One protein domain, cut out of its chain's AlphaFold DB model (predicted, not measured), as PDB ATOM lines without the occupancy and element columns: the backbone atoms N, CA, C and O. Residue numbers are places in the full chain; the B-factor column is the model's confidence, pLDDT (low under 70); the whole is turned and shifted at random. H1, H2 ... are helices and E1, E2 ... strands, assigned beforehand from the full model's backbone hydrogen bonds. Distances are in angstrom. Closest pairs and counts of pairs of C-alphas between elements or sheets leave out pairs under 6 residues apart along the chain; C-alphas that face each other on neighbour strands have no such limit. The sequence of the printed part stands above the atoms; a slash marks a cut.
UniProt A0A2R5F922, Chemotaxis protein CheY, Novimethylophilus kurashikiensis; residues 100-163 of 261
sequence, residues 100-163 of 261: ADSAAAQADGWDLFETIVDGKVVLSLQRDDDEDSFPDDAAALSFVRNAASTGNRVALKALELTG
ATOM      1  N   ALA A 100      72.430  23.593   8.659       76.88
ATOM      2  CA  ALA A 100      73.792  23.201   9.009       76.88
ATOM      3  C   ALA A 100      74.833  23.874   8.100       76.88
ATOM      4  O   ALA A 100      75.898  24.251   8.584       76.88
ATOM      5  N   ASP A 101      74.515  24.060   6.813       80.81
ATOM      6  CA  ASP A 101      75.370  24.808   5.887       80.81
ATOM      7  C   ASP A 101      75.437  26.287   6.283       80.81
ATOM      8  O   ASP A 101      76.540  26.814   6.405       80.81
ATOM      9  N   SER A 102      74.293  26.921   6.584       83.56
ATOM     10  CA  SER A 102      74.248  28.295   7.110       83.56
ATOM     11  C   SER A 102      75.056  28.439   8.392       83.56
ATOM     12  O   SER A 102      75.899  29.318   8.483       83.56
ATOM     13  N   ALA A 103      74.884  27.545   9.371       82.06
ATOM     14  CA  ALA A 103      75.653  27.614  10.613       82.06
ATOM     15  C   ALA A 103      77.173  27.490  10.376       82.06
ATOM     16  O   ALA A 103      77.962  28.155  11.046       82.06
ATOM     17  N   ALA A 104      77.591  26.642   9.429       88.50
ATOM     18  CA  ALA A 104      78.997  26.495   9.061       88.50
ATOM     19  C   ALA A 104      79.538  27.720   8.305       88.50
ATOM     20  O   ALA A 104      80.673  28.120   8.543       88.50
ATOM     21  N   ALA A 105      78.739  28.312   7.418       91.75
ATOM     22  CA  ALA A 105      79.100  29.508   6.668       91.75
ATOM     23  C   ALA A 105      79.186  30.747   7.581       91.75
ATOM     24  O   ALA A 105      80.179  31.474   7.545       91.75
ATOM     25  N   GLN A 106      78.201  30.935   8.463       92.50
ATOM     26  CA  GLN A 106      78.126  32.059   9.406       92.50
ATOM     27  C   GLN A 106      79.284  32.042  10.408       92.50
ATOM     28  O   GLN A 106      79.809  33.091  10.760       92.50
ATOM     29  N   ALA A 107      79.765  30.857  10.804       93.50
ATOM     30  CA  ALA A 107      80.971  30.733  11.629       93.50
ATOM     31  C   ALA A 107      82.235  31.313  10.957       93.50
ATOM     32  O   ALA A 107      83.181  31.684  11.652       93.50
ATOM     33  N   ASP A 108      82.239  31.398   9.624       94.31
ATOM     34  CA  ASP A 108      83.275  32.037   8.813       94.31
ATOM     35  C   ASP A 108      82.873  33.464   8.360       94.31
ATOM     36  O   ASP A 108      83.618  34.098   7.611       94.31
ATOM     37  N   GLY A 109      81.710  33.974   8.787       95.75
ATOM     38  CA  GLY A 109      81.226  35.334   8.533       95.75
ATOM     39  C   GLY A 109      80.574  35.569   7.166       95.75
ATOM     40  O   GLY A 109      80.611  36.690   6.652       95.75
ATOM     41  N   TRP A 110      80.025  34.535   6.526       96.31
ATOM     42  CA  TRP A 110      79.312  34.628   5.242       96.31
ATOM     43  C   TRP A 110      78.099  33.690   5.215       96.31
ATOM     44  O   TRP A 110      78.023  32.762   6.007       96.31
ATOM     45  N   ASP A 111      77.148  33.887   4.301       95.69
ATOM     46  CA  ASP A 111      76.046  32.930   4.089       95.69
ATOM     47  C   ASP A 111      75.461  33.063   2.668       95.69
ATOM     48  O   ASP A 111      75.869  33.922   1.873       95.69
ATOM     49  N   LEU A 112      74.511  32.190   2.327       88.88
ATOM     50  CA  LEU A 112      73.617  32.364   1.191       88.88
ATOM     51  C   LEU A 112      72.300  32.997   1.638       88.88
ATOM     52  O   LEU A 112      71.596  32.473   2.497       88.88
ATOM     53  N   PHE A 113      71.921  34.073   0.960       83.31
ATOM     54  CA  PHE A 113      70.672  34.779   1.196       83.31
ATOM     55  C   PHE A 113      69.791  34.746  -0.044       83.31
ATOM     56  O   PHE A 113      70.268  34.776  -1.182       83.31
ATOM     57  N   GLU A 114      68.483  34.724   0.172       79.69
ATOM     58  CA  GLU A 114      67.515  34.891  -0.903       79.69
ATOM     59  C   GLU A 114      67.529  36.338  -1.401       79.69
ATOM     60  O   GLU A 114      67.380  37.292  -0.637       79.69
ATOM     61  N   THR A 115      67.663  36.509  -2.712       76.19
ATOM     62  CA  THR A 115      67.497  37.796  -3.382       76.19
ATOM     63  C   THR A 115      66.598  37.650  -4.600       76.19
ATOM     64  O   THR A 115      66.331  36.546  -5.071       76.19
ATOM     65  N   ILE A 116      66.102  38.770  -5.117       74.06
ATOM     66  CA  ILE A 116      65.225  38.790  -6.286       74.06
ATOM     67  C   ILE A 116      65.999  39.356  -7.473       74.06
ATOM     68  O   ILE A 116      66.361  40.532  -7.483       74.06
ATOM     69  N   VAL A 117      66.190  38.533  -8.503       69.06
ATOM     70  CA  VAL A 117      66.778  38.927  -9.791       69.06
ATOM     71  C   VAL A 117      65.756  38.639 -10.883       69.06
ATOM     72  O   VAL A 117      65.257  37.523 -10.999       69.06
ATOM     73  N   ASP A 118      65.385  39.663 -11.654       78.75
ATOM     74  CA  ASP A 118      64.385  39.568 -12.730       78.75
ATOM     75  C   ASP A 118      63.050  38.924 -12.299       78.75
ATOM     76  O   ASP A 118      62.416  38.175 -13.041       78.75
ATOM     77  N   GLY A 119      62.617  39.211 -11.066       68.94
ATOM     78  CA  GLY A 119      61.375  38.678 -10.494       68.94
ATOM     79  C   GLY A 119      61.454  37.214 -10.051       68.94
ATOM     80  O   GLY A 119      60.429  36.644  -9.681       68.94
ATOM     81  N   LYS A 120      62.645  36.609 -10.067       58.66
ATOM     82  CA  LYS A 120      62.902  35.254  -9.577       58.66
ATOM     83  C   LYS A 120      63.707  35.306  -8.288       58.66
ATOM     84  O   LYS A 120      64.649  36.088  -8.182       58.66
ATOM     85  N   VAL A 121      63.340  34.456  -7.332       67.25
ATOM     86  CA  VAL A 121      64.146  34.234  -6.129       67.25
ATOM     87  C   VAL A 121      65.379  33.430  -6.526       67.25
ATOM     88  O   VAL A 121      65.256  32.376  -7.151       67.25
ATOM     89  N   VAL A 122      66.554  33.947  -6.193       70.12
ATOM     90  CA  VAL A 122      67.848  33.296  -6.396       70.12
ATOM     91  C   VAL A 122      68.649  33.361  -5.101       70.12
ATOM     92  O   VAL A 122      68.471  34.282  -4.304       70.12
ATOM     93  N   LEU A 123      69.544  32.398  -4.902       78.94
ATOM     94  CA  LEU A 123      70.513  32.464  -3.815       78.94
ATOM     95  C   LEU A 123      71.663  33.390  -4.210       78.94
ATOM     96  O   LEU A 123      72.189  33.318  -5.321       78.94
ATOM     97  N   SER A 124      72.055  34.250  -3.282       84.44
ATOM     98  CA  SER A 124      73.202  35.136  -3.396       84.44
ATOM     99  C   SER A 124      74.138  34.871  -2.237       84.44
ATOM    100  O   SER A 124      73.737  34.945  -1.082       84.44
ATOM    101  N   LEU A 125      75.402  34.626  -2.558       92.94
ATOM    102  CA  LEU A 125      76.476  34.613  -1.577       92.94
ATOM    103  C   LEU A 125      76.766  36.048  -1.149       92.94
ATOM    104  O   LEU A 125      77.030  36.895  -2.005       92.94
ATOM    105  N   GLN A 126      76.692  36.310   0.151       93.12
ATOM    106  CA  GLN A 126      76.951  37.623   0.740       93.12
ATOM    107  C   GLN A 126      77.739  37.452   2.039       93.12
ATOM    108  O   GLN A 126      77.826  36.351   2.592       93.12
ATOM    109  N   ARG A 127      78.351  38.537   2.509       95.19
ATOM    110  CA  ARG A 127      78.915  38.553   3.861       95.19
ATOM    111  C   ARG A 127      77.787  38.482   4.892       95.19
ATOM    112  O   ARG A 127      76.682  38.953   4.634       95.19
ATOM    113  N   ASP A 128      78.092  37.943   6.062       92.50
ATOM    114  CA  ASP A 128      77.229  38.110   7.222       92.50
ATOM    115  C   ASP A 128      77.515  39.488   7.842       92.50
ATOM    116  O   ASP A 128      78.620  39.754   8.325       92.50
ATOM    117  N   ASP A 129      76.540  40.396   7.754       85.12
ATOM    118  CA  ASP A 129      76.669  41.769   8.250       85.12
ATOM    119  C   ASP A 129      76.773  41.832   9.787       85.12
ATOM    120  O   ASP A 129      77.296  42.820  10.311       85.12
ATOM    121  N   ASP A 130      76.321  40.800  10.512       84.25
ATOM    122  CA  ASP A 130      76.352  40.775  11.980       84.25
ATOM    123  C   ASP A 130      77.746  40.425  12.541       84.25
ATOM    124  O   ASP A 130      78.072  40.794  13.673       84.25
ATOM    125  N   GLU A 131      78.604  39.782  11.741       81.44
ATOM    126  CA  GLU A 131      79.921  39.282  12.169       81.44
ATOM    127  C   GLU A 131      81.103  40.204  11.785       81.44
ATOM    128  O   GLU A 131      82.233  39.955  12.206       81.44
ATOM    129  N   ASP A 132      80.885  41.253  10.971       81.62
ATOM    130  CA  ASP A 132      81.904  42.215  10.464       81.62
ATOM    131  C   ASP A 132      83.215  41.549   9.969       81.62
ATOM    132  O   ASP A 132      84.316  42.097  10.057       81.62
ATOM    133  N   SER A 133      83.103  40.322   9.450       90.81
ATOM    134  CA  SER A 133      84.248  39.482   9.068       90.81
ATOM    135  C   SER A 133      84.835  39.862   7.708       90.81
ATOM    136  O   SER A 133      86.018  39.627   7.442       90.81
ATOM    137  N   PHE A 134      84.026  40.486   6.848       93.94
ATOM    138  CA  PHE A 134      84.428  40.912   5.513       93.94
ATOM    139  C   PHE A 134      84.032  42.368   5.229       93.94
ATOM    140  O   PHE A 134      82.916  42.794   5.542       93.94
ATOM    141  N   PRO A 135      84.905  43.143   4.558       92.38
ATOM    142  CA  PRO A 135      84.621  44.538   4.223       92.38
ATOM    143  C   PRO A 135      83.483  44.704   3.204       92.38
ATOM    144  O   PRO A 135      82.860  45.761   3.172       92.38
ATOM    145  N   ASP A 136      83.225  43.689   2.375       94.19
ATOM    146  CA  ASP A 136      82.166  43.652   1.365       94.19
ATOM    147  C   ASP A 136      81.888  42.204   0.898       94.19
ATOM    148  O   ASP A 136      82.628  41.269   1.226       94.19
ATOM    149  N   ASP A 137      80.829  42.018   0.105       93.75
ATOM    150  CA  ASP A 137      80.447  40.714  -0.463       93.75
ATOM    151  C   ASP A 137      81.499  40.145  -1.427       93.75
ATOM    152  O   ASP A 137      81.615  38.930  -1.599       93.75
ATOM    153  N   ALA A 138      82.302  41.003  -2.067       93.38
ATOM    154  CA  ALA A 138      83.348  40.560  -2.983       93.38
ATOM    155  C   ALA A 138      84.510  39.892  -2.228       93.38
ATOM    156  O   ALA A 138      85.104  38.921  -2.721       93.38
ATOM    157  N   ALA A 139      84.819  40.376  -1.025       93.81
ATOM    158  CA  ALA A 139      85.770  39.761  -0.114       93.81
ATOM    159  C   ALA A 139      85.249  38.417   0.417       93.81
ATOM    160  O   ALA A 139      85.997  37.436   0.364       93.81
ATOM    161  N   ALA A 140      83.971  38.335   0.811       95.88
ATOM    162  CA  ALA A 140      83.331  37.072   1.196       95.88
ATOM    163  C   ALA A 140      83.374  36.045   0.047       95.88
ATOM    164  O   ALA A 140      83.846  34.921   0.220       95.88
ATOM    165  N   LEU A 141      83.018  36.447  -1.178       93.62
ATOM    166  CA  LEU A 141      83.107  35.581  -2.359       93.62
ATOM    167  C   LEU A 141      84.540  35.093  -2.630       93.62
ATOM    168  O   LEU A 141      84.757  33.941  -3.015       93.62
ATOM    169  N   SER A 142      85.536  35.963  -2.454       92.56
ATOM    170  CA  SER A 142      86.947  35.602  -2.637       92.56
ATOM    171  C   SER A 142      87.403  34.576  -1.599       92.56
ATOM    172  O   SER A 142      88.101  33.620  -1.951       92.56
ATOM    173  N   PHE A 143      86.967  34.733  -0.348       94.69
ATOM    174  CA  PHE A 143      87.191  33.760   0.716       94.69
ATOM    175  C   PHE A 143      86.553  32.405   0.382       94.69
ATOM    176  O   PHE A 143      87.253  31.391   0.384       94.69
ATOM    177  N   VAL A 144      85.274  32.387  -0.012       94.81
ATOM    178  CA  VAL A 144      84.552  31.152  -0.365       94.81
ATOM    179  C   VAL A 144      85.205  30.438  -1.547       94.81
ATOM    180  O   VAL A 144      85.405  29.226  -1.499       94.81
ATOM    181  N   ARG A 145      85.639  31.163  -2.585       92.00
ATOM    182  CA  ARG A 145      86.400  30.565  -3.696       92.00
ATOM    183  C   ARG A 145      87.701  29.926  -3.224       92.00
ATOM    184  O   ARG A 145      88.022  28.815  -3.643       92.00
ATOM    185  N   ASN A 146      88.446  30.597  -2.352       90.19
ATOM    186  CA  ASN A 146      89.674  30.033  -1.805       90.19
ATOM    187  C   ASN A 146      89.385  28.768  -0.979       90.19
ATOM    188  O   ASN A 146      90.010  27.734  -1.213       90.19
ATOM    189  N   ALA A 147      88.385  28.801  -0.097       89.88
ATOM    190  CA  ALA A 147      87.962  27.640   0.683       89.88
ATOM    191  C   ALA A 147      87.530  26.466  -0.220       89.88
ATOM    192  O   ALA A 147      87.994  25.336  -0.038       89.88
ATOM    193  N   ALA A 148      86.727  26.733  -1.252       89.50
ATOM    194  CA  ALA A 148      86.310  25.740  -2.240       89.50
ATOM    195  C   ALA A 148      87.509  25.111  -2.970       89.50
ATOM    196  O   ALA A 148      87.558  23.894  -3.140       89.50
ATOM    197  N   SER A 149      88.526  25.909  -3.323       82.00
ATOM    198  CA  SER A 149      89.745  25.406  -3.978       82.00
ATOM    199  C   SER A 149      90.547  24.423  -3.114       82.00
ATOM    200  O   SER A 149      91.263  23.574  -3.644       82.00
ATOM    201  N   THR A 150      90.388  24.501  -1.789       81.50
ATOM    202  CA  THR A 150      91.003  23.576  -0.823       81.50
ATOM    203  C   THR A 150      90.130  22.360  -0.492       81.50
ATOM    204  O   THR A 150      90.533  21.518   0.306       81.50
ATOM    205  N   GLY A 151      88.954  22.238  -1.117       81.56
ATOM    206  CA  GLY A 151      88.031  21.119  -0.924       81.56
ATOM    207  C   GLY A 151      86.991  21.317   0.182       81.56
ATOM    208  O   GLY A 151      86.369  20.339   0.595       81.56
ATOM    209  N   ASN A 152      86.774  22.546   0.670       87.19
ATOM    210  CA  ASN A 152      85.684  22.819   1.612       87.19
ATOM    211  C   ASN A 152      84.328  22.544   0.932       87.19
ATOM    212  O   ASN A 152      83.968  23.194  -0.050       87.19
ATOM    213  N   ARG A 153      83.578  21.569   1.465       86.38
ATOM    214  CA  ARG A 153      82.315  21.090   0.880       86.38
ATOM    215  C   ARG A 153      81.197  22.131   0.922       86.38
ATOM    216  O   ARG A 153      80.455  22.228  -0.046       86.38
ATOM    217  N   VAL A 154      81.101  22.910   2.000       89.75
ATOM    218  CA  VAL A 154      80.079  23.960   2.161       89.75
ATOM    219  C   VAL A 154      80.331  25.085   1.155       89.75
ATOM    220  O   VAL A 154      79.423  25.507   0.446       89.75
ATOM    221  N   ALA A 155      81.593  25.488   0.990       92.25
ATOM    222  CA  ALA A 155      81.994  26.482  -0.004       92.25
ATOM    223  C   ALA A 155      81.765  26.013  -1.455       92.25
ATOM    224  O   ALA A 155      81.284  26.783  -2.284       92.25
ATOM    225  N   LEU A 156      82.082  24.750  -1.772       85.69
ATOM    226  CA  LEU A 156      81.814  24.164  -3.094       85.69
ATOM    227  C   LEU A 156      80.316  24.164  -3.413       85.69
ATOM    228  O   LEU A 156      79.913  24.627  -4.478       85.69
ATOM    229  N   LYS A 157      79.506  23.710  -2.453       82.56
ATOM    230  CA  LYS A 157      78.048  23.689  -2.550       82.56
ATOM    231  C   LYS A 157      77.466  25.093  -2.737       82.56
ATOM    232  O   LYS A 157      76.585  25.283  -3.569       82.56
ATOM    233  N   ALA A 158      77.993  26.093  -2.029       88.94
ATOM    234  CA  ALA A 158      77.562  27.481  -2.175       88.94
ATOM    235  C   ALA A 158      77.800  28.028  -3.593       88.94
ATOM    236  O   ALA A 158      76.927  28.684  -4.164       88.94
ATOM    237  N   LEU A 159      78.963  27.740  -4.190       87.88
ATOM    238  CA  LEU A 159      79.278  28.163  -5.560       87.88
ATOM    239  C   LEU A 159      78.375  27.471  -6.589       87.88
ATOM    240  O   LEU A 159      77.877  28.128  -7.501       87.88
ATOM    241  N   GLU A 160      78.102  26.179  -6.407       81.62
ATOM    242  CA  GLU A 160      77.201  25.415  -7.275       81.62
ATOM    243  C   GLU A 160      75.766  25.964  -7.244       81.62
ATOM    244  O   GLU A 160      75.209  26.293  -8.292       81.62
ATOM    245  N   LEU A 161      75.197  26.159  -6.050       76.19
ATOM    246  CA  LEU A 161      73.821  26.644  -5.877       76.19
ATOM    247  C   LEU A 161      73.608  28.085  -6.357       76.19
ATOM    248  O   LEU A 161      72.496  28.460  -6.726       76.19
ATOM    249  N   THR A 162      74.665  28.894  -6.373       80.19
ATOM    250  CA  THR A 162      74.628  30.276  -6.875       80.19
ATOM    251  C   THR A 162      74.970  30.378  -8.365       80.19
ATOM    252  O   THR A 162      74.971  31.475  -8.925       80.19
ATOM    253  N   GLY A 163      75.271  29.255  -9.032       76.50
ATOM    254  CA  GLY A 163      75.704  29.232 -10.433       76.50
ATOM    255  C   GLY A 163      77.050  29.930 -10.672       76.50
ATOM    256  O   GLY A 163      77.388  30.268 -11.810       76.50
TER     257      GLY A 163
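Overview. This is residues 100 to 163 of the 261 residues of the protein "Chemotaxis protein CheY" of Novimethylophilus kurashikiensis (UniProt A0A2R5F922). A two-stranded hairpin, E1 and E2, reaches out like an arm from a body of three short helices; the base of the hairpin packs among the helices, while its turn at Gly 119 points away from them. H2 packs on the base of the hairpin, mostly on E2, H3 folds back from the end of H2 to make a corner with it, and H1 packs beside the start of E1 and touches H3. The printed part has 64 residues with three named helices and two named strands, in the order H1, E1, E2, H2, H3; the sheet has the order E1, E2 and is antiparallel, and the class is mixed, helices and strands. The whole is compact, with a radius of gyration of the C-alphas of 11.2 A, and its C-alphas span 33 by 24 by 22 A.

Along the chain. Find C-alpha 100 at (73.792, 23.201, 9.009); from there H1 runs over residues 100 to 106, a helix of 9.9 A from first to last C-alpha. Three residues on, look for C-alpha 110 at (79.312, 34.628, 5.242), where E1 begins; it takes residues 110 to 117, is 20.0 A long and bends by 55 degrees at residue 114. After two residues E2 runs over residues 120 to 127, 21.2 A from first to last C-alpha. Nine residues lead to H2, residues 137 to 149, the longest helix at 18.3 A. Three more residues lead to H3, residues 153 to 161, 12.2 A long, which ends with C-alpha 161 at (73.821, 26.644, -5.877).

Arrangement. Begin with the strands: E1 and E2 are a hairpin of antiparallel neighbours, with 150 degrees between their N-to-C directions. Look at C-alphas 110 and 127, which face each other at 4.2 A, and at C-alphas 117 and 120, which face each other at 5.3 A. Across the pair, N 113 and O 124 are within hydrogen-bond range at 2.9 A, and so are N 122 and O 115 at 2.8 A. Next look at H2 and the strands: the closest C-alphas of E2 and H2 are those of Gln 126 and Asp 137, 4.8 A apart, and the closest C-alphas of E1 and H2 are those of Trp 110 and Ala 140, 6.2 A apart. From H2 go on to H3: the two touch, H2 with its residues 144 to 148 alone, and the closest C-alphas are those of Ala 148 and Leu 156 at 4.8 A. Their lines stand at a steep tilt of 61 degrees, and they run opposite ways. The closest C-alphas of H3 and E2 are those of Leu 123 and Leu 161, 7.0 A apart. H1 and H3 touch, with the C-alphas of Asp 101 and Val 154 closest at 6.1 A, and are about perpendicular at 87 degrees. H1 comes nearest to E1 where the C-alphas of Ala 105 and Asp 111 are 5.3 A apart. H1 is apart from E2 and from H2. In H1, H2 and H3 every O i to N i+4 pair is within hydrogen-bond range.

Size, cuts and confidence. The two C-alphas farthest apart are those of Gly 119, between the two strands, and Thr 150, just after H2, at 34.6 A. From Ala 100 to Gly 163 the first and last printed C-alphas are 20.4 A apart. The printed part has no cut. The links from H1 to E1, E1 to E2 and H2 to H3 are tight, the one from E2 to H2 is short, and no link is long. The mean pLDDT of the printed part is 86.0, and the residues under 70 are 117 and 119 to 121, at and beside the turn of the hairpin.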